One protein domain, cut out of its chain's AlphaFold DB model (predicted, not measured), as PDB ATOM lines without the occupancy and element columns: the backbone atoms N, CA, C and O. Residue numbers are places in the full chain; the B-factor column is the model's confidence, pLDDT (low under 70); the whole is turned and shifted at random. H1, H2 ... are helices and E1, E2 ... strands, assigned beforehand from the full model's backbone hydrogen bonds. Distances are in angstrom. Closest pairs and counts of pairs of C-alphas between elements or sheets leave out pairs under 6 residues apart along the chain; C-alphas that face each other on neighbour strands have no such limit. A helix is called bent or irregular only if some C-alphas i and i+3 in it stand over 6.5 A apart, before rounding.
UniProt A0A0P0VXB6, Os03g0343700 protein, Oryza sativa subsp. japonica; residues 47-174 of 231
ATOM      1  N   VAL A  47     191.449 364.799 322.387       48.59
ATOM      2  CA  VAL A  47     190.833 365.820 323.243       48.59
ATOM      3  C   VAL A  47     191.725 367.053 323.447       48.59
ATOM      4  O   VAL A  47     191.203 368.153 323.600       48.59
ATOM      5  N   THR A  48     193.054 366.911 323.442       46.81
ATOM      6  CA  THR A  48     193.967 368.008 323.838       46.81
ATOM      7  C   THR A  48     194.948 368.411 322.735       46.81
ATOM      8  O   THR A  48     195.539 369.481 322.809       46.81
ATOM      9  N   GLY A  49     195.133 367.597 321.687       42.81
ATOM     10  CA  GLY A  49     196.090 367.891 320.607       42.81
ATOM     11  C   GLY A  49     197.566 367.758 321.015       42.81
ATOM     12  O   GLY A  49     198.448 367.761 320.155       42.81
ATOM     13  N   ASP A  50     197.834 367.562 322.307       53.97
ATOM     14  CA  ASP A  50     199.152 367.291 322.860       53.97
ATOM     15  C   ASP A  50     199.492 365.794 322.809       53.97
ATOM     16  O   ASP A  50     198.639 364.907 322.911       53.97
ATOM     17  N   LYS A  51     200.786 365.499 322.632       61.38
ATOM     18  CA  LYS A  51     201.307 364.125 322.651       61.38
ATOM     19  C   LYS A  51     201.016 363.502 324.014       61.38
ATOM     20  O   LYS A  51     201.446 364.052 325.029       61.38
ATOM     21  N   ILE A  52     200.351 362.346 324.025       67.50
ATOM     22  CA  ILE A  52     200.013 361.644 325.268       67.50
ATOM     23  C   ILE A  52     201.305 361.394 326.059       67.50
ATOM     24  O   ILE A  52     202.237 360.782 325.520       67.50
ATOM     25  N   PRO A  53     201.393 361.849 327.322       67.50
ATOM     26  CA  PRO A  53     202.587 361.670 328.125       67.50
ATOM     27  C   PRO A  53     202.772 360.187 328.445       67.50
ATOM     28  O   PRO A  53     202.111 359.619 329.313       67.50
ATOM     29  N   LYS A  54     203.699 359.543 327.739       80.56
ATOM     30  CA  LYS A  54     204.078 358.159 328.022       80.56
ATOM     31  C   LYS A  54     205.099 358.107 329.137       80.56
ATOM     32  O   LYS A  54     205.981 358.967 329.236       80.56
ATOM     33  N   SER A  55     205.011 357.053 329.934       82.94
ATOM     34  CA  SER A  55     205.891 356.836 331.071       82.94
ATOM     35  C   SER A  55     206.714 355.559 330.917       82.94
ATOM     36  O   SER A  55     206.243 354.527 330.434       82.94
ATOM     37  N   PHE A  56     207.975 355.622 331.339       87.12
ATOM     38  CA  PHE A  56     208.842 354.460 331.487       87.12
ATOM     39  C   PHE A  56     209.114 354.190 332.949       87.12
ATOM     40  O   PHE A  56     209.629 355.045 333.659       87.12
ATOM     41  N   VAL A  57     208.821 352.963 333.365       87.44
ATOM     42  CA  VAL A  57     209.140 352.476 334.701       87.44
ATOM     43  C   VAL A  57     210.300 351.505 334.587       87.44
ATOM     44  O   VAL A  57     210.148 350.390 334.071       87.44
ATOM     45  N   PHE A  58     211.451 351.935 335.086       88.50
ATOM     46  CA  PHE A  58     212.639 351.113 335.137       88.50
ATOM     47  C   PHE A  58     213.398 351.234 336.440       88.50
ATOM     48  O   PHE A  58     213.047 351.973 337.354       88.50
ATOM     49  N   SER A  59     214.424 350.413 336.548       87.12
ATOM     50  CA  SER A  59     215.076 350.125 337.795       87.12
ATOM     51  C   SER A  59     216.592 350.175 337.602       87.12
ATOM     52  O   SER A  59     217.121 349.898 336.518       87.12
ATOM     53  N   ARG A  60     217.314 350.658 338.613       84.06
ATOM     54  CA  ARG A  60     218.750 350.942 338.539       84.06
ATOM     55  C   ARG A  60     219.493 350.193 339.632       84.06
ATOM     56  O   ARG A  60     219.177 350.297 340.815       84.06
ATOM     57  N   GLY A  61     220.542 349.493 339.208       81.94
ATOM     58  CA  GLY A  61     221.405 348.712 340.089       81.94
ATOM     59  C   GLY A  61     220.901 347.288 340.325       81.94
ATOM     60  O   GLY A  61     220.061 346.766 339.594       81.94
ATOM     61  N   LYS A  62     221.480 346.630 341.333       80.50
ATOM     62  CA  LYS A  62     221.025 345.316 341.797       80.50
ATOM     63  C   LYS A  62     219.847 345.539 342.742       80.50
ATOM     64  O   LYS A  62     220.027 346.134 343.799       80.50
ATOM     65  N   LEU A  63     218.667 345.076 342.348       82.19
ATOM     66  CA  LEU A  63     217.459 345.202 343.157       82.19
ATOM     67  C   LEU A  63     217.075 343.859 343.776       82.19
ATOM     68  O   LEU A  63     217.204 342.833 343.100       82.19
ATOM     69  N   PRO A  64     216.592 343.862 345.029       85.12
ATOM     70  CA  PRO A  64     215.961 342.696 345.629       85.12
ATOM     71  C   PRO A  64     214.693 342.313 344.853       85.12
ATOM     72  O   PRO A  64     214.079 343.140 344.169       85.12
ATOM     73  N   SER A  65     214.293 341.046 344.965       85.56
ATOM     74  CA  SER A  65     213.089 340.502 344.322       85.56
ATOM     75  C   SER A  65     211.831 341.299 344.674       85.56
ATOM     76  O   SER A  65     211.030 341.586 343.789       85.56
ATOM     77  N   THR A  66     211.697 341.741 345.923       86.00
ATOM     78  CA  THR A  66     210.557 342.537 346.406       86.00
ATOM     79  C   THR A  66     210.385 343.849 345.639       86.00
ATOM     80  O   THR A  66     209.301 344.143 345.142       86.00
ATOM     81  N   LEU A  67     211.468 344.606 345.430       86.12
ATOM     82  CA  LEU A  67     211.426 345.848 344.649       86.12
ATOM     83  C   LEU A  67     211.162 345.599 343.160       86.12
ATOM     84  O   LEU A  67     210.598 346.455 342.481       86.12
ATOM     85  N   ARG A  68     211.522 344.420 342.645       87.62
ATOM     86  CA  ARG A  68     211.162 344.011 341.283       87.62
ATOM     87  C   ARG A  68     209.661 343.744 341.148       87.62
ATOM     88  O   ARG A  68     209.095 344.062 340.105       87.62
ATOM     89  N   HIS A  69     209.014 343.207 342.180       88.38
ATOM     90  CA  HIS A  69     207.555 343.080 342.208       88.38
ATOM     91  C   HIS A  69     206.880 344.453 342.286       88.38
ATOM     92  O   HIS A  69     206.010 344.740 341.469       88.38
ATOM     93  N   LEU A  70     207.375 345.351 343.146       86.25
ATOM     94  CA  LEU A  70     206.900 346.738 343.205       86.25
ATOM     95  C   LEU A  70     207.014 347.442 341.842       86.25
ATOM     96  O   LEU A  70     206.100 348.134 341.403       86.25
ATOM     97  N   GLN A  71     208.120 347.232 341.130       87.62
ATOM     98  CA  GLN A  71     208.306 347.753 339.780       87.62
ATOM     99  C   GLN A  71     207.258 347.215 338.793       87.62
ATOM    100  O   GLN A  71     206.758 347.964 337.952       87.62
ATOM    101  N   GLN A  72     206.942 345.920 338.855       86.06
ATOM    102  CA  GLN A  72     205.907 345.321 338.012       86.06
ATOM    103  C   GLN A  72     204.532 345.905 338.327       86.06
ATOM    104  O   GLN A  72     203.765 346.169 337.406       86.06
ATOM    105  N   ASP A  73     204.241 346.153 339.598       85.62
ATOM    106  CA  ASP A  73     202.981 346.753 340.016       85.62
ATOM    107  C   ASP A  73     202.881 348.213 339.555       85.62
ATOM    108  O   ASP A  73     201.867 348.591 338.973       85.62
ATOM    109  N   LEU A  74     203.963 348.996 339.641       84.06
ATOM    110  CA  LEU A  74     204.022 350.345 339.059       84.06
ATOM    111  C   LEU A  74     203.776 350.343 337.545       84.06
ATOM    112  O   LEU A  74     203.101 351.229 337.025       84.06
ATOM    113  N   ARG A  75     204.288 349.339 336.823       85.31
ATOM    114  CA  ARG A  75     204.024 349.191 335.384       85.31
ATOM    115  C   ARG A  75     202.567 348.880 335.084       85.31
ATOM    116  O   ARG A  75     202.071 349.370 334.078       85.31
ATOM    117  N   LYS A  76     201.902 348.078 335.922       81.69
ATOM    118  CA  LYS A  76     200.469 347.778 335.780       81.69
ATOM    119  C   LYS A  76     199.623 349.014 336.065       81.69
ATOM    120  O   LYS A  76     198.712 349.297 335.303       81.69
ATOM    121  N   VAL A  77     199.952 349.763 337.119       80.19
ATOM    122  CA  VAL A  77     199.227 350.986 337.500       80.19
ATOM    123  C   VAL A  77     199.289 352.037 336.394       80.19
ATOM    124  O   VAL A  77     198.293 352.693 336.138       80.19
ATOM    125  N   MET A  78     200.426 352.173 335.709       76.12
ATOM    126  CA  MET A  78     200.637 353.199 334.678       76.12
ATOM    127  C   MET A  78     200.162 352.793 333.265       76.12
ATOM    128  O   MET A  78     200.415 353.504 332.286       76.12
ATOM    129  N   LEU A  79     199.478 351.654 333.123       74.94
ATOM    130  CA  LEU A  79     198.820 351.282 331.869       74.94
ATOM    131  C   LEU A  79     197.690 352.271 331.514       74.94
ATOM    132  O   LEU A  79     197.092 352.851 332.419       74.94
ATOM    133  N   PRO A  80     197.392 352.505 330.219       69.94
ATOM    134  CA  PRO A  80     197.945 351.871 329.009       69.94
ATOM    135  C   PRO A  80     199.215 352.544 328.446       69.94
ATOM    136  O   PRO A  80     199.816 352.041 327.496       69.94
ATOM    137  N   TYR A  81     199.647 353.672 329.014       71.50
ATOM    138  CA  TYR A  81     200.702 354.525 328.445       71.50
ATOM    139  C   TYR A  81     202.128 354.155 328.883       71.50
ATOM    140  O   TYR A  81     203.081 354.904 328.647       71.50
ATOM    141  N   THR A  82     202.292 352.970 329.477       74.62
ATOM    142  CA  THR A  82     203.580 352.375 329.848       74.62
ATOM    143  C   THR A  82     203.865 351.106 329.052       74.62
ATOM    144  O   THR A  82     203.008 350.250 328.852       74.62
ATOM    145  N   ALA A  83     205.125 350.929 328.651       70.88
ATOM    146  CA  ALA A  83     205.583 349.698 328.017       70.88
ATOM    147  C   ALA A  83     205.775 348.564 329.047       70.88
ATOM    148  O   ALA A  83     206.798 348.506 329.734       70.88
ATOM    149  N   LEU A  84     204.838 347.609 329.109       67.56
ATOM    150  CA  LEU A  84     204.962 346.401 329.950       67.56
ATOM    151  C   LEU A  84     206.184 345.552 329.592       67.56
ATOM    152  O   LEU A  84     206.888 345.051 330.471       67.56
ATOM    153  N   ASN A  85     206.451 345.438 328.291       66.12
ATOM    154  CA  ASN A  85     207.476 344.562 327.727       66.12
ATOM    155  C   ASN A  85     208.878 345.190 327.712       66.12
ATOM    156  O   ASN A  85     209.808 344.600 327.161       66.12
ATOM    157  N   LEU A  86     209.061 346.374 328.312       73.25
ATOM    158  CA  LEU A  86     210.387 346.970 328.436       73.25
ATOM    159  C   LEU A  86     211.249 346.078 329.340       73.25
ATOM    160  O   LEU A  86     211.051 346.009 330.555       73.25
ATOM    161  N   LYS A  87     212.202 345.354 328.754       74.81
ATOM    162  CA  LYS A  87     213.111 344.475 329.493       74.81
ATOM    163  C   LYS A  87     214.409 345.214 329.784       74.81
ATOM    164  O   LYS A  87     215.244 345.403 328.903       74.81
ATOM    165  N   GLU A  88     214.591 345.602 331.038       78.44
ATOM    166  CA  GLU A  88     215.838 346.209 331.490       78.44
ATOM    167  C   GLU A  88     216.976 345.197 331.462       78.44
ATOM    168  O   GLU A  88     216.955 344.170 332.144       78.44
ATOM    169  N   LYS A  89     218.009 345.503 330.676       76.12
ATOM    170  CA  LYS A  89     219.296 344.815 330.765       76.12
ATOM    171  C   LYS A  89     220.156 345.535 331.799       76.12
ATOM    172  O   LYS A  89     220.246 346.756 331.783       76.12
ATOM    173  N   LYS A  90     220.880 344.777 332.632       69.31
ATOM    174  CA  LYS A  90     221.826 345.330 333.629       69.31
ATOM    175  C   LYS A  90     222.911 346.228 333.016       69.31
ATOM    176  O   LYS A  90     223.452 347.081 333.704       69.31
ATOM    177  N   ARG A  91     223.221 346.025 331.731       72.06
ATOM    178  CA  ARG A  91     224.198 346.818 330.970       72.06
ATOM    179  C   ARG A  91     223.657 348.179 330.515       72.06
ATOM    180  O   ARG A  91     224.448 349.000 330.073       72.06
ATOM    181  N   ASN A  92     222.344 348.415 330.596       77.94
ATOM    182  CA  ASN A  92     221.733 349.617 330.038       77.94
ATOM    183  C   ASN A  92     222.015 350.835 330.920       77.94
ATOM    184  O   ASN A  92     221.766 350.824 332.134       77.94
ATOM    185  N   ASN A  93     222.518 351.905 330.314       80.88
ATOM    186  CA  ASN A  93     222.744 353.166 330.998       80.88
ATOM    187  C   ASN A  93     221.489 354.053 330.943       80.88
ATOM    188  O   ASN A  93     220.602 353.856 330.118       80.88
ATOM    189  N   LEU A  94     221.410 355.059 331.820       83.50
ATOM    190  CA  LEU A  94     220.336 356.057 331.774       83.50
ATOM    191  C   LEU A  94     220.341 356.807 330.434       83.50
ATOM    192  O   LEU A  94     219.281 357.090 329.887       83.50
ATOM    193  N   LYS A  95     221.535 357.055 329.881       84.62
ATOM    194  CA  LYS A  95     221.725 357.693 328.572       84.62
ATOM    195  C   LYS A  95     221.028 356.922 327.447       84.62
ATOM    196  O   LYS A  95     220.382 357.529 326.601       84.62
ATOM    197  N   ASP A  96     221.073 355.593 327.493       85.19
ATOM    198  CA  ASP A  96     220.435 354.744 326.482       85.19
ATOM    199  C   ASP A  96     218.906 354.857 326.554       85.19
ATOM    200  O   ASP A  96     218.235 354.914 325.527       85.19
ATOM    201  N   PHE A  97     218.345 354.966 327.764       84.44
ATOM    202  CA  PHE A  97     216.906 355.189 327.947       84.44
ATOM    203  C   PHE A  97     216.456 356.575 327.465       84.44
ATOM    204  O   PHE A  97     215.374 356.685 326.894       84.44
ATOM    205  N   VAL A  98     217.284 357.612 327.639       86.19
ATOM    206  CA  VAL A  98     217.026 358.963 327.101       86.19
ATOM    207  C   VAL A  98     217.088 358.971 325.569       86.19
ATOM    208  O   VAL A  98     216.252 359.583 324.913       86.19
ATOM    209  N   ASN A  99     218.028 358.239 324.972       86.00
ATOM    210  CA  ASN A  99     218.118 358.134 323.514       86.00
ATOM    211  C   ASN A  99     216.919 357.379 322.916       86.00
ATOM    212  O   ASN A  99     216.450 357.710 321.829       86.00
ATOM    213  N   VAL A 100     216.391 356.385 323.636       83.19
ATOM    214  CA  VAL A 100     215.208 355.608 323.233       83.19
ATOM    215  C   VAL A 100     213.895 356.368 323.477       83.19
ATOM    216  O   VAL A 100     212.919 356.138 322.761       83.19
ATOM    217  N   SER A 101     213.838 357.294 324.440       82.31
ATOM    218  CA  SER A 101     212.608 358.044 324.734       82.31
ATOM    219  C   SER A 101     212.227 359.045 323.647       82.31
ATOM    220  O   SER A 101     211.034 359.230 323.408       82.31
ATOM    221  N   GLY A 102     213.206 359.629 322.947       82.19
ATOM    222  CA  GLY A 102     212.984 360.547 321.826       82.19
ATOM    223  C   GLY A 102     212.064 359.977 320.734       82.19
ATOM    224  O   GLY A 102     210.980 360.519 320.520       82.19
ATOM    225  N   PRO A 103     212.434 358.866 320.064       80.56
ATOM    226  CA  PRO A 103     211.605 358.268 319.016       80.56
ATOM    227  C   PRO A 103     210.299 357.647 319.534       80.56
ATOM    228  O   PRO A 103     209.341 357.535 318.772       80.56
ATOM    229  N   LEU A 104     210.234 357.241 320.809       78.94
ATOM    230  CA  LEU A 104     209.031 356.637 321.398       78.94
ATOM    231  C   LEU A 104     208.043 357.658 321.984       78.94
ATOM    232  O   LEU A 104     206.902 357.290 322.284       78.94
ATOM    233  N   GLY A 105     208.452 358.925 322.111       77.44
ATOM    234  CA  GLY A 105     207.630 360.003 322.662       77.44
ATOM    235  C   GLY A 105     207.394 359.875 324.167       77.44
ATOM    236  O   GLY A 105     206.317 360.209 324.647       77.44
ATOM    237  N   VAL A 106     208.364 359.346 324.913       83.00
ATOM    238  CA  VAL A 106     208.240 359.154 326.367       83.00
ATOM    239  C   VAL A 106     208.701 360.399 327.105       83.00
ATOM    240  O   VAL A 106     209.821 360.867 326.901       83.00
ATOM    241  N   THR A 107     207.850 360.909 327.990       82.94
ATOM    242  CA  THR A 107     208.066 362.169 328.710       82.94
ATOM    243  C   THR A 107     208.458 361.947 330.168       82.94
ATOM    244  O   THR A 107     209.292 362.690 330.684       82.94
ATOM    245  N   HIS A 108     207.915 360.918 330.828       86.25
ATOM    246  CA  HIS A 108     208.120 360.671 332.260       86.25
ATOM    247  C   HIS A 108     208.906 359.388 332.518       86.25
ATOM    248  O   HIS A 108     208.571 358.321 332.009       86.25
ATOM    249  N   PHE A 109     209.928 359.464 333.362       88.38
ATOM    250  CA  PHE A 109     210.676 358.313 333.849       88.38
ATOM    251  C   PHE A 109     210.412 358.102 335.332       88.38
ATOM    252  O   PHE A 109     210.565 359.022 336.128       88.38
ATOM    253  N   PHE A 110     210.097 356.867 335.693       89.00
ATOM    254  CA  PHE A 110     210.051 356.367 337.056       89.00
ATOM    255  C   PHE A 110     211.224 355.416 337.234       89.00
ATOM    256  O   PHE A 110     211.316 354.395 336.550       89.00
ATOM    257  N   ILE A 111     212.136 355.770 338.129       89.06
ATOM    258  CA  ILE A 111     213.397 355.067 338.323       89.06
ATOM    259  C   ILE A 111     213.476 354.585 339.763       89.06
ATOM    260  O   ILE A 111     213.699 355.380 340.676       89.06
ATOM    261  N   LEU A 112     213.339 353.280 339.964       89.19
ATOM    262  CA  LEU A 112     213.572 352.649 341.260       89.19
ATOM    263  C   LEU A 112     215.056 352.348 341.431       89.19
ATOM    264  O   LEU A 112     215.661 351.672 340.602       89.19
ATOM    265  N   THR A 113     215.652 352.834 342.511       87.06
ATOM    266  CA  THR A 113     217.063 352.600 342.820       87.06
ATOM    267  C   THR A 113     217.189 352.149 344.266       87.06
ATOM    268  O   THR A 113     216.530 352.693 345.146       87.06
ATOM    269  N   ASN A 114     218.058 351.173 344.519       86.88
ATOM    270  CA  ASN A 114     218.351 350.699 345.870       86.88
ATOM    271  C   ASN A 114     219.839 350.889 346.198       86.88
ATOM    272  O   ASN A 114     220.646 349.994 345.928       86.88
ATOM    273  N   PRO A 115     220.244 352.065 346.703       82.25
ATOM    274  CA  PRO A 115     221.556 352.241 347.306       82.25
ATOM    275  C   PRO A 115     221.630 351.460 348.627       82.25
ATOM    276  O   PRO A 115     220.617 351.031 349.167       82.25
ATOM    277  N   LYS A 116     222.836 351.317 349.186       77.25
ATOM    278  CA  LYS A 116     223.065 350.576 350.441       77.25
ATOM    279  C   LYS A 116     222.328 351.153 351.662       77.25
ATOM    280  O   LYS A 116     222.166 350.441 352.638       77.25
ATOM    281  N   SER A 117     221.931 352.425 351.611       76.00
ATOM    282  CA  SER A 117     221.261 353.114 352.720       76.00
ATOM    283  C   SER A 117     219.746 352.901 352.701       76.00
ATOM    284  O   SER A 117     219.193 352.374 353.657       76.00
ATOM    285  N   SER A 118     219.060 353.307 351.627       83.19
ATOM    286  CA  SER A 118     217.599 353.195 351.540       83.19
ATOM    287  C   SER A 118     217.086 353.268 350.097       83.19
ATOM    288  O   SER A 118     217.627 354.036 349.290       83.19
ATOM    289  N   PRO A 119     216.037 352.505 349.750       87.12
ATOM    290  CA  PRO A 119     215.448 352.541 348.422       87.12
ATOM    291  C   PRO A 119     214.824 353.908 348.131       87.12
ATOM    292  O   PRO A 119     214.179 354.523 348.979       87.12
ATOM    293  N   HIS A 120     215.000 354.391 346.904       89.00
ATOM    294  CA  HIS A 120     214.427 355.652 346.454       89.00
ATOM    295  C   HIS A 120     213.813 355.531 345.059       89.00
ATOM    296  O   HIS A 120     214.319 354.830 344.176       89.00
ATOM    297  N   LEU A 121     212.714 356.253 344.865       89.44
ATOM    298  CA  LEU A 121     212.017 356.408 343.599       89.44
ATOM    299  C   LEU A 121     212.338 357.786 343.027       89.44
ATOM    300  O   LEU A 121     212.094 358.806 343.668       89.44
ATOM    301  N   ARG A 122     212.854 357.830 341.801       89.50
ATOM    302  CA  ARG A 122     213.086 359.084 341.081       89.50
ATOM    303  C   ARG A 122     212.044 359.244 339.994       89.50
ATOM    304  O   ARG A 122     211.863 358.337 339.186       89.50
ATOM    305  N   MET A 123     211.402 360.400 339.957       88.06
ATOM    306  CA  MET A 123     210.513 360.802 338.876       88.06
ATOM    307  C   MET A 123     211.207 361.900 338.084       88.06
ATOM    308  O   MET A 123     211.461 362.976 338.619       88.06
ATOM    309  N   ALA A 124     211.555 361.626 336.832       87.88
ATOM    310  CA  ALA A 124     212.254 362.572 335.970       87.88
ATOM    311  C   ALA A 124     211.425 362.886 334.727       87.88
ATOM    312  O   ALA A 124     210.781 362.002 334.160       87.88
ATOM    313  N   LYS A 125     211.476 364.141 334.279       85.38
ATOM    314  CA  LYS A 125     210.956 364.544 332.972       85.38
ATOM    315  C   LYS A 125     212.098 364.581 331.951       85.38
ATOM    316  O   LYS A 125     213.147 365.159 332.211       85.38
ATOM    317  N   THR A 126     211.886 363.955 330.799       77.94
ATOM    318  CA  THR A 126     212.882 363.788 329.724       77.94
ATOM    319  C   THR A 126     212.461 364.613 328.503       77.94
ATOM    320  O   THR A 126     211.255 364.718 328.269       77.94
ATOM    321  N   PRO A 127     213.378 365.178 327.685       70.50
ATOM    322  CA  PRO A 127     214.847 365.228 327.805       70.50
ATOM    323  C   PRO A 127     215.370 366.353 328.705       70.50
ATOM    324  O   PRO A 127     216.471 366.241 329.234       70.50
ATOM    325  N   GLN A 128     214.577 367.407 328.901       71.81
ATOM    326  CA  GLN A 128     214.863 368.473 329.850       71.81
ATOM    327  C   GLN A 128     213.704 368.604 330.829       71.81
ATOM    328  O   GLN A 128     212.541 368.723 330.434       71.81
ATOM    329  N   GLY A 129     214.027 368.570 332.115       79.50
ATOM    330  CA  GLY A 129     213.045 368.780 333.157       79.50
ATOM    331  C   GLY A 129     213.566 368.451 334.551       79.50
ATOM    332  O   GLY A 129     214.642 367.866 334.708       79.50
ATOM    333  N   PRO A 130     212.803 368.845 335.577       86.62
ATOM    334  CA  PRO A 130     213.150 368.563 336.956       86.62
ATOM    335  C   PRO A 130     213.122 367.056 337.226       86.62
ATOM    336  O   PRO A 130     212.377 366.292 336.604       86.62
ATOM    337  N   THR A 131     213.950 366.636 338.179       87.19
ATOM    338  CA  THR A 131     213.925 365.283 338.732       87.19
ATOM    339  C   THR A 131     213.574 365.367 340.206       87.19
ATOM    340  O   THR A 131     214.298 365.986 340.980       87.19
ATOM    341  N   TYR A 132     212.494 364.704 340.595       88.38
ATOM    342  CA  TYR A 132     212.110 364.525 341.987       88.38
ATOM    343  C   TYR A 132     212.665 363.203 342.492       88.38
ATOM    344  O   TYR A 132     212.617 362.196 341.784       88.38
ATOM    345  N   THR A 133     213.201 363.200 343.706       87.06
ATOM    346  CA  THR A 133     213.714 361.991 344.353       87.06
ATOM    347  C   THR A 133     212.969 361.799 345.659       87.06
ATOM    348  O   THR A 133     213.016 362.661 346.529       87.06
ATOM    349  N   PHE A 134     212.283 360.670 345.777       86.75
ATOM    350  CA  PHE A 134     211.514 360.288 346.950       86.75
ATOM    351  C   PHE A 134     212.193 359.106 347.623       86.75
ATOM    352  O   PHE A 134     212.492 358.104 346.970       86.75
ATOM    353  N   GLN A 135     212.431 359.211 348.923       88.19
ATOM    354  CA  GLN A 135     212.889 358.083 349.721       88.19
ATOM    355  C   GLN A 135     211.686 357.207 350.082       88.19
ATOM    356  O   GLN A 135     210.668 357.711 350.558       88.19
ATOM    357  N   ILE A 136     211.795 355.902 349.846       86.31
ATOM    358  CA  ILE A 136     210.750 354.937 350.181       86.31
ATOM    359  C   ILE A 136     211.021 354.462 351.606       86.31
ATOM    360  O   ILE A 136     212.016 353.781 351.844       86.31
ATOM    361  N   LYS A 137     210.153 354.841 352.548       84.00
ATOM    362  CA  LYS A 137     210.215 354.350 353.933       84.00
ATOM    363  C   LYS A 137     209.573 352.970 354.045       84.00
ATOM    364  O   LYS A 137     210.220 352.021 354.463       84.00
ATOM    365  N   GLU A 138     208.333 352.862 353.581       83.69
ATOM    366  CA  GLU A 138     207.528 351.643 353.636       83.69
ATOM    367  C   GLU A 138     206.827 351.426 352.294       83.69
ATOM    368  O   GLU A 138     206.488 352.382 351.590       83.69
ATOM    369  N   TYR A 139     206.641 350.163 351.913       83.12
ATOM    370  CA  TYR A 139     205.928 349.777 350.698       83.12
ATOM    371  C   TYR A 139     205.161 348.474 350.928       83.12
ATOM    372  O   TYR A 139     205.588 347.627 351.708       83.12
ATOM    373  N   ALA A 140     204.055 348.308 350.208       83.69
ATOM    374  CA  ALA A 140     203.260 347.084 350.183       83.69
ATOM    375  C   ALA A 140     203.148 346.584 348.738       83.69
ATOM    376  O   ALA A 140     202.989 347.390 347.815       83.69
ATOM    377  N   LEU A 141     203.248 345.269 348.525       85.25
ATOM    378  CA  LEU A 141     203.065 344.681 347.198       85.25
ATOM    379  C   LEU A 141     201.572 344.548 346.889       85.25
ATOM    380  O   LEU A 141     200.756 344.318 347.785       85.25
ATOM    381  N   ALA A 142     201.205 344.598 345.607       81.94
ATOM    382  CA  ALA A 142     199.816 344.366 345.214       81.94
ATOM    383  C   ALA A 142     199.328 342.960 345.617       81.94
ATOM    384  O   ALA A 142     198.148 342.779 345.906       81.94
ATOM    385  N   ALA A 143     200.239 341.981 345.676       82.62
ATOM    386  CA  ALA A 143     199.950 340.630 346.157       82.62
ATOM    387  C   ALA A 143     199.571 340.611 347.646       82.62
ATOM    388  O   ALA A 143     198.580 339.985 348.014       82.62
ATOM    389  N   ASP A 144     200.302 341.343 348.488       81.12
ATOM    390  CA  ASP A 144     200.036 341.394 349.931       81.12
ATOM    391  C   ASP A 144     198.710 342.103 350.216       81.12
ATOM    392  O   ASP A 144     197.909 341.651 351.037       81.12
ATOM    393  N   ILE A 145     198.419 343.166 349.460       81.44
ATOM    394  CA  ILE A 145     197.131 343.864 349.527       81.44
ATOM    395  C   ILE A 145     195.999 342.920 349.111       81.44
ATOM    396  O   ILE A 145     195.002 342.821 349.823       81.44
ATOM    397  N   ALA A 146     196.158 342.179 348.011       81.75
ATOM    398  CA  ALA A 146     195.152 341.221 347.558       81.75
ATOM    399  C   ALA A 146     194.905 340.100 348.582       81.75
ATOM    400  O   ALA A 146     193.757 339.712 348.781       81.75
ATOM    401  N   ASN A 147     195.955 339.630 349.262       82.31
ATOM    402  CA  ASN A 147     195.861 338.594 350.292       82.31
ATOM    403  C   ASN A 147     195.215 339.098 351.589       82.31
ATOM    404  O   ASN A 147     194.493 338.352 352.246       82.31
ATOM    405  N   SER A 148     195.441 340.361 351.961       81.44
ATOM    406  CA  SER A 148     194.798 340.966 353.137       81.44
ATOM    407  C   SER A 148     193.301 341.237 352.930       81.44
ATOM    408  O   SER A 148     192.539 341.358 353.891       81.44
ATOM    409  N   GLN A 149     192.851 341.317 351.676       79.38
ATOM    410  CA  GLN A 149     191.453 341.549 351.343       79.38
ATOM    411  C   GLN A 149     190.647 340.249 351.348       79.38
ATOM    412  O   GLN A 149     190.925 339.308 350.615       79.38
ATOM    413  N   LYS A 150     189.534 340.242 352.089       76.06
ATOM    414  CA  LYS A 150     188.590 339.109 352.136       76.06
ATOM    415  C   LYS A 150     187.945 338.782 350.776       76.06
ATOM    416  O   LYS A 150     187.484 337.666 350.565       76.06
ATOM    417  N   ARG A 151     187.853 339.765 349.870       70.94
ATOM    418  CA  ARG A 151     187.303 339.627 348.509       70.94
ATOM    419  C   ARG A 151     188.081 340.517 347.531       70.94
ATOM    420  O   ARG A 151     187.620 341.624 347.246       70.94
ATOM    421  N   PRO A 152     189.238 340.069 347.022       67.75
ATOM    422  CA  PRO A 152     190.022 340.863 346.086       67.75
ATOM    423  C   PRO A 152     189.259 341.026 344.763       67.75
ATOM    424  O   PRO A 152     188.889 340.053 344.104       67.75
ATOM    425  N   ARG A 153     188.985 342.273 344.374       61.53
ATOM    426  CA  ARG A 153     188.340 342.636 343.102       61.53
ATOM    427  C   ARG A 153     189.404 343.222 342.176       61.53
ATOM    428  O   ARG A 153     189.649 344.421 342.207       61.53
ATOM    429  N   CYS A 154     190.018 342.382 341.345       61.72
ATOM    430  CA  CYS A 154     191.076 342.799 340.416       61.72
ATOM    431  C   CYS A 154     190.743 342.417 338.958       61.72
ATOM    432  O   CYS A 154     191.466 341.609 338.372       61.72
ATOM    433  N   PRO A 155     189.646 342.914 338.350       66.81
ATOM    434  CA  PRO A 155     189.382 342.616 336.949       66.81
ATOM    435  C   PRO A 155     190.466 343.261 336.060       66.81
ATOM    436  O   PRO A 155     190.753 344.452 336.204       66.81
ATOM    437  N   PRO A 156     191.067 342.506 335.118       64.75
ATOM    438  CA  PRO A 156     192.181 342.978 334.287       64.75
ATOM    439  C   PRO A 156     191.790 344.123 333.339       64.75
ATOM    440  O   PRO A 156     192.647 344.795 332.774       64.75
ATOM    441  N   GLU A 157     190.490 344.355 333.177       64.44
ATOM    442  CA  GLU A 157     189.914 345.400 332.339       64.44
ATOM    443  C   GLU A 157     190.118 346.817 332.893       64.44
ATOM    444  O   GLU A 157     190.198 347.761 332.112       64.44
ATOM    445  N   ILE A 158     190.308 346.973 334.212       62.81
ATOM    446  CA  ILE A 158     190.559 348.284 334.841       62.81
ATOM    447  C   ILE A 158     191.858 348.909 334.315       62.81
ATOM    448  O   ILE A 158     191.933 350.122 334.152       62.81
ATOM    449  N   PHE A 159     192.855 348.089 333.975       60.97
ATOM    450  CA  PHE A 159     194.152 348.554 333.478       60.97
ATOM    451  C   PHE A 159     194.126 349.041 332.019       60.97
ATOM    452  O   PHE A 159     195.149 349.492 331.508       60.97
ATOM    453  N   LYS A 160     192.989 348.931 331.317       61.16
ATOM    454  CA  LYS A 160     192.834 349.500 329.967       61.16
ATOM    455  C   LYS A 160     192.611 351.012 330.013       61.16
ATOM    456  O   LYS A 160     192.987 351.705 329.072       61.16
ATOM    457  N   ASN A 161     192.031 351.505 331.106       58.44
ATOM    458  CA  ASN A 161     191.761 352.921 331.314       58.44
ATOM    459  C   ASN A 161     192.912 353.560 332.094       58.44
ATOM    460  O   ASN A 161     193.480 352.939 332.992       58.44
ATOM    461  N   SER A 162     193.252 354.805 331.758       55.75
ATOM    462  CA  SER A 162     194.256 355.563 332.506       55.75
ATOM    463  C   SER A 162     193.848 355.672 333.978       55.75
ATOM    464  O   SER A 162     192.683 355.970 334.260       55.75
ATOM    465  N   PRO A 163     194.772 355.439 334.928       52.56
ATOM    466  CA  PRO A 163     194.442 355.474 336.345       52.56
ATOM    467  C   PRO A 163     193.970 356.876 336.743       52.56
ATOM    468  O   PRO A 163     194.700 357.858 336.601       52.56
ATOM    469  N   LEU A 164     192.757 356.969 337.288       45.84
ATOM    470  CA  LEU A 164     192.311 358.157 338.008       45.84
ATOM    471  C   LEU A 164     193.082 358.204 339.331       45.84
ATOM    472  O   LEU A 164     192.798 357.446 340.259       45.84
ATOM    473  N   VAL A 165     194.100 359.060 339.413       51.19
ATOM    474  CA  VAL A 165     194.860 359.266 340.650       51.19
ATOM    475  C   VAL A 165     194.008 360.106 341.601       51.19
ATOM    476  O   VAL A 165     194.023 361.334 341.550       51.19
ATOM    477  N   TYR A 166     193.249 359.447 342.476       33.47
ATOM    478  CA  TYR A 166     192.607 360.107 343.609       33.47
ATOM    479  C   TYR A 166     193.647 360.276 344.723       33.47
ATOM    480  O   TYR A 166     193.978 359.330 345.436       33.47
ATOM    481  N   ILE A 167     194.214 361.475 344.850       39.38
ATOM    482  CA  ILE A 167     195.048 361.821 346.005       39.38
ATOM    483  C   ILE A 167     194.104 361.965 347.202       39.38
ATOM    484  O   ILE A 167     193.337 362.923 347.286       39.38
ATOM    485  N   CYS A 168     194.126 360.995 348.119       30.45
ATOM    486  CA  CYS A 168     193.321 361.056 349.333       30.45
ATOM    487  C   CYS A 168     193.707 362.272 350.193       30.45
ATOM    488  O   CYS A 168     194.881 362.582 350.403       30.45
ATOM    489  N   ARG A 169     192.665 362.940 350.691       37.69
ATOM    490  CA  ARG A 169     192.609 364.193 351.461       37.69
ATOM    491  C   ARG A 169     193.301 364.093 352.834       37.69
ATOM    492  O   ARG A 169     192.643 364.158 353.865       37.69
ATOM    493  N   GLY A 170     194.619 363.907 352.842       36.31
ATOM    494  CA  GLY A 170     195.439 363.802 354.058       36.31
ATOM    495  C   GLY A 170     196.913 364.182 353.882       36.31
ATOM    496  O   GLY A 170     197.707 363.975 354.793       36.31
ATOM    497  N   PHE A 171     197.302 364.747 352.736       37.62
ATOM    498  CA  PHE A 171     198.661 365.254 352.525       37.62
ATOM    499  C   PHE A 171     198.816 366.624 353.211       37.62
ATOM    500  O   PHE A 171     198.798 367.671 352.570       37.62
ATOM    501  N   VAL A 172     198.917 366.626 354.544       30.97
ATOM    502  CA  VAL A 172     199.355 367.805 355.305       30.97
ATOM    503  C   VAL A 172     200.860 367.927 355.107       30.97
ATOM    504  O   VAL A 172     201.667 367.295 355.785       30.97
ATOM    505  N   PHE A 173     201.234 368.714 354.104       34.62
ATOM    506  CA  PHE A 173     202.600 369.156 353.901       34.62
ATOM    507  C   PHE A 173     202.896 370.221 354.961       34.62
ATOM    508  O   PHE A 173     202.527 371.377 354.783       34.62
ATOM    509  N   SER A 174     203.489 369.836 356.091       30.03
ATOM    510  CA  SER A 174     203.967 370.807 357.081       30.03
ATOM    511  C   SER A 174     205.104 371.640 356.455       30.03
ATOM    512  O   SER A 174     206.137 371.057 356.114       30.03
TER     513      SER A 174
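Overview. This is residues 47 to 174 of the 231 residues of the protein "Os03g0343700 protein" of Oryza sativa subsp. japonica (UniProt A0A0P0VXB6). A twisted sheet of four strands is the core, with H1 packed on one face and H2 on the other, both at its E1 and E2 side, so that E3 and E4 are left uncovered by helices. Beyond H1, away from the sheet, two short helices, H3 and H4, lie on a loose outlying loop of chain, and residues 166 to 174 stick out as a free tail. The printed part has 128 residues, with named elements in the order E1 H1 H2 E2 E3 E4 H3 H4. The sheet order is E1 E2 E3 E4, mixed, and the class is mixed helices and strands, with 62 residues, under half, in named elements. The whole is compact, with a radius of gyration of the C-alphas of 15.8 A and spans of 45 by 45 by 37 A.

Along the chain. Find C-alpha 54 at (204.078, 358.159, 328.022); from there E1 runs 19.4 A to residue 60. Beside it are E2, residues 106 to 113, 19.8 A long, then E3, residues 120 to 125, 16.5 A, and E4, residues 131 to 135. H1 begins at C-alpha 65, at (213.089, 340.502, 344.322), and runs 18.7 A to residue 77. H2 is residues 94 to 104, 15.4 A, neither bent nor irregular, but only just: C-alphas 100 and 103 are 6.2 A apart. Look for H3 at residues 142 to 148, and H4 at 156 to 160, ending at C-alpha 160, (192.834, 349.500, 329.967).

Arrangement. E1 and E2 are parallel at 23 degrees, with N 56 and O 108 at 2.8 A. With H1 and H2 they form a strand-helix-strand unit, two parallel neighbour strands with helices between. E2, E3 and E4 form a meander, each strand the antiparallel neighbour of the one before, in two hairpins: N 111 and O 122 are 2.8 A apart, N 123 and O 132 2.8 A. H1 is on the sheet over E1, height 9.2 A, closest C-alphas Val 57 and Arg 75, 6.1 A. H2 is on the opposite face over E1 and E2, height 9.5 A, closest C-alphas to E2 Ser 101 and Thr 107, 7.3 A; this gives three layers, helices on both faces of a sheet. H3 is close to H1 but not clearly touching, C-alphas Asp 73 and Ala 142 at 6.5 A, about perpendicular at 82 degrees. H4 is close to H1 but not clearly touching, C-alphas Lys 76 and Phe 159 at 6.8 A. H1 and H3 have every O i to N i+4 pair within hydrogen-bond range, H2 5 of 7, and H4 0 of 1, with 1 of 2 O i to N i+3 pairs.

Size, cuts and confidence. The C-alphas farthest apart are those of Asn 99 and Lys 150, 45.3 A. The printed part has no cut; the link from H1 to H2, 16 residues, is long. Mean pLDDT of the printed part is 74.9, with residues 47 to 53 and 152 to 174 among those under 70.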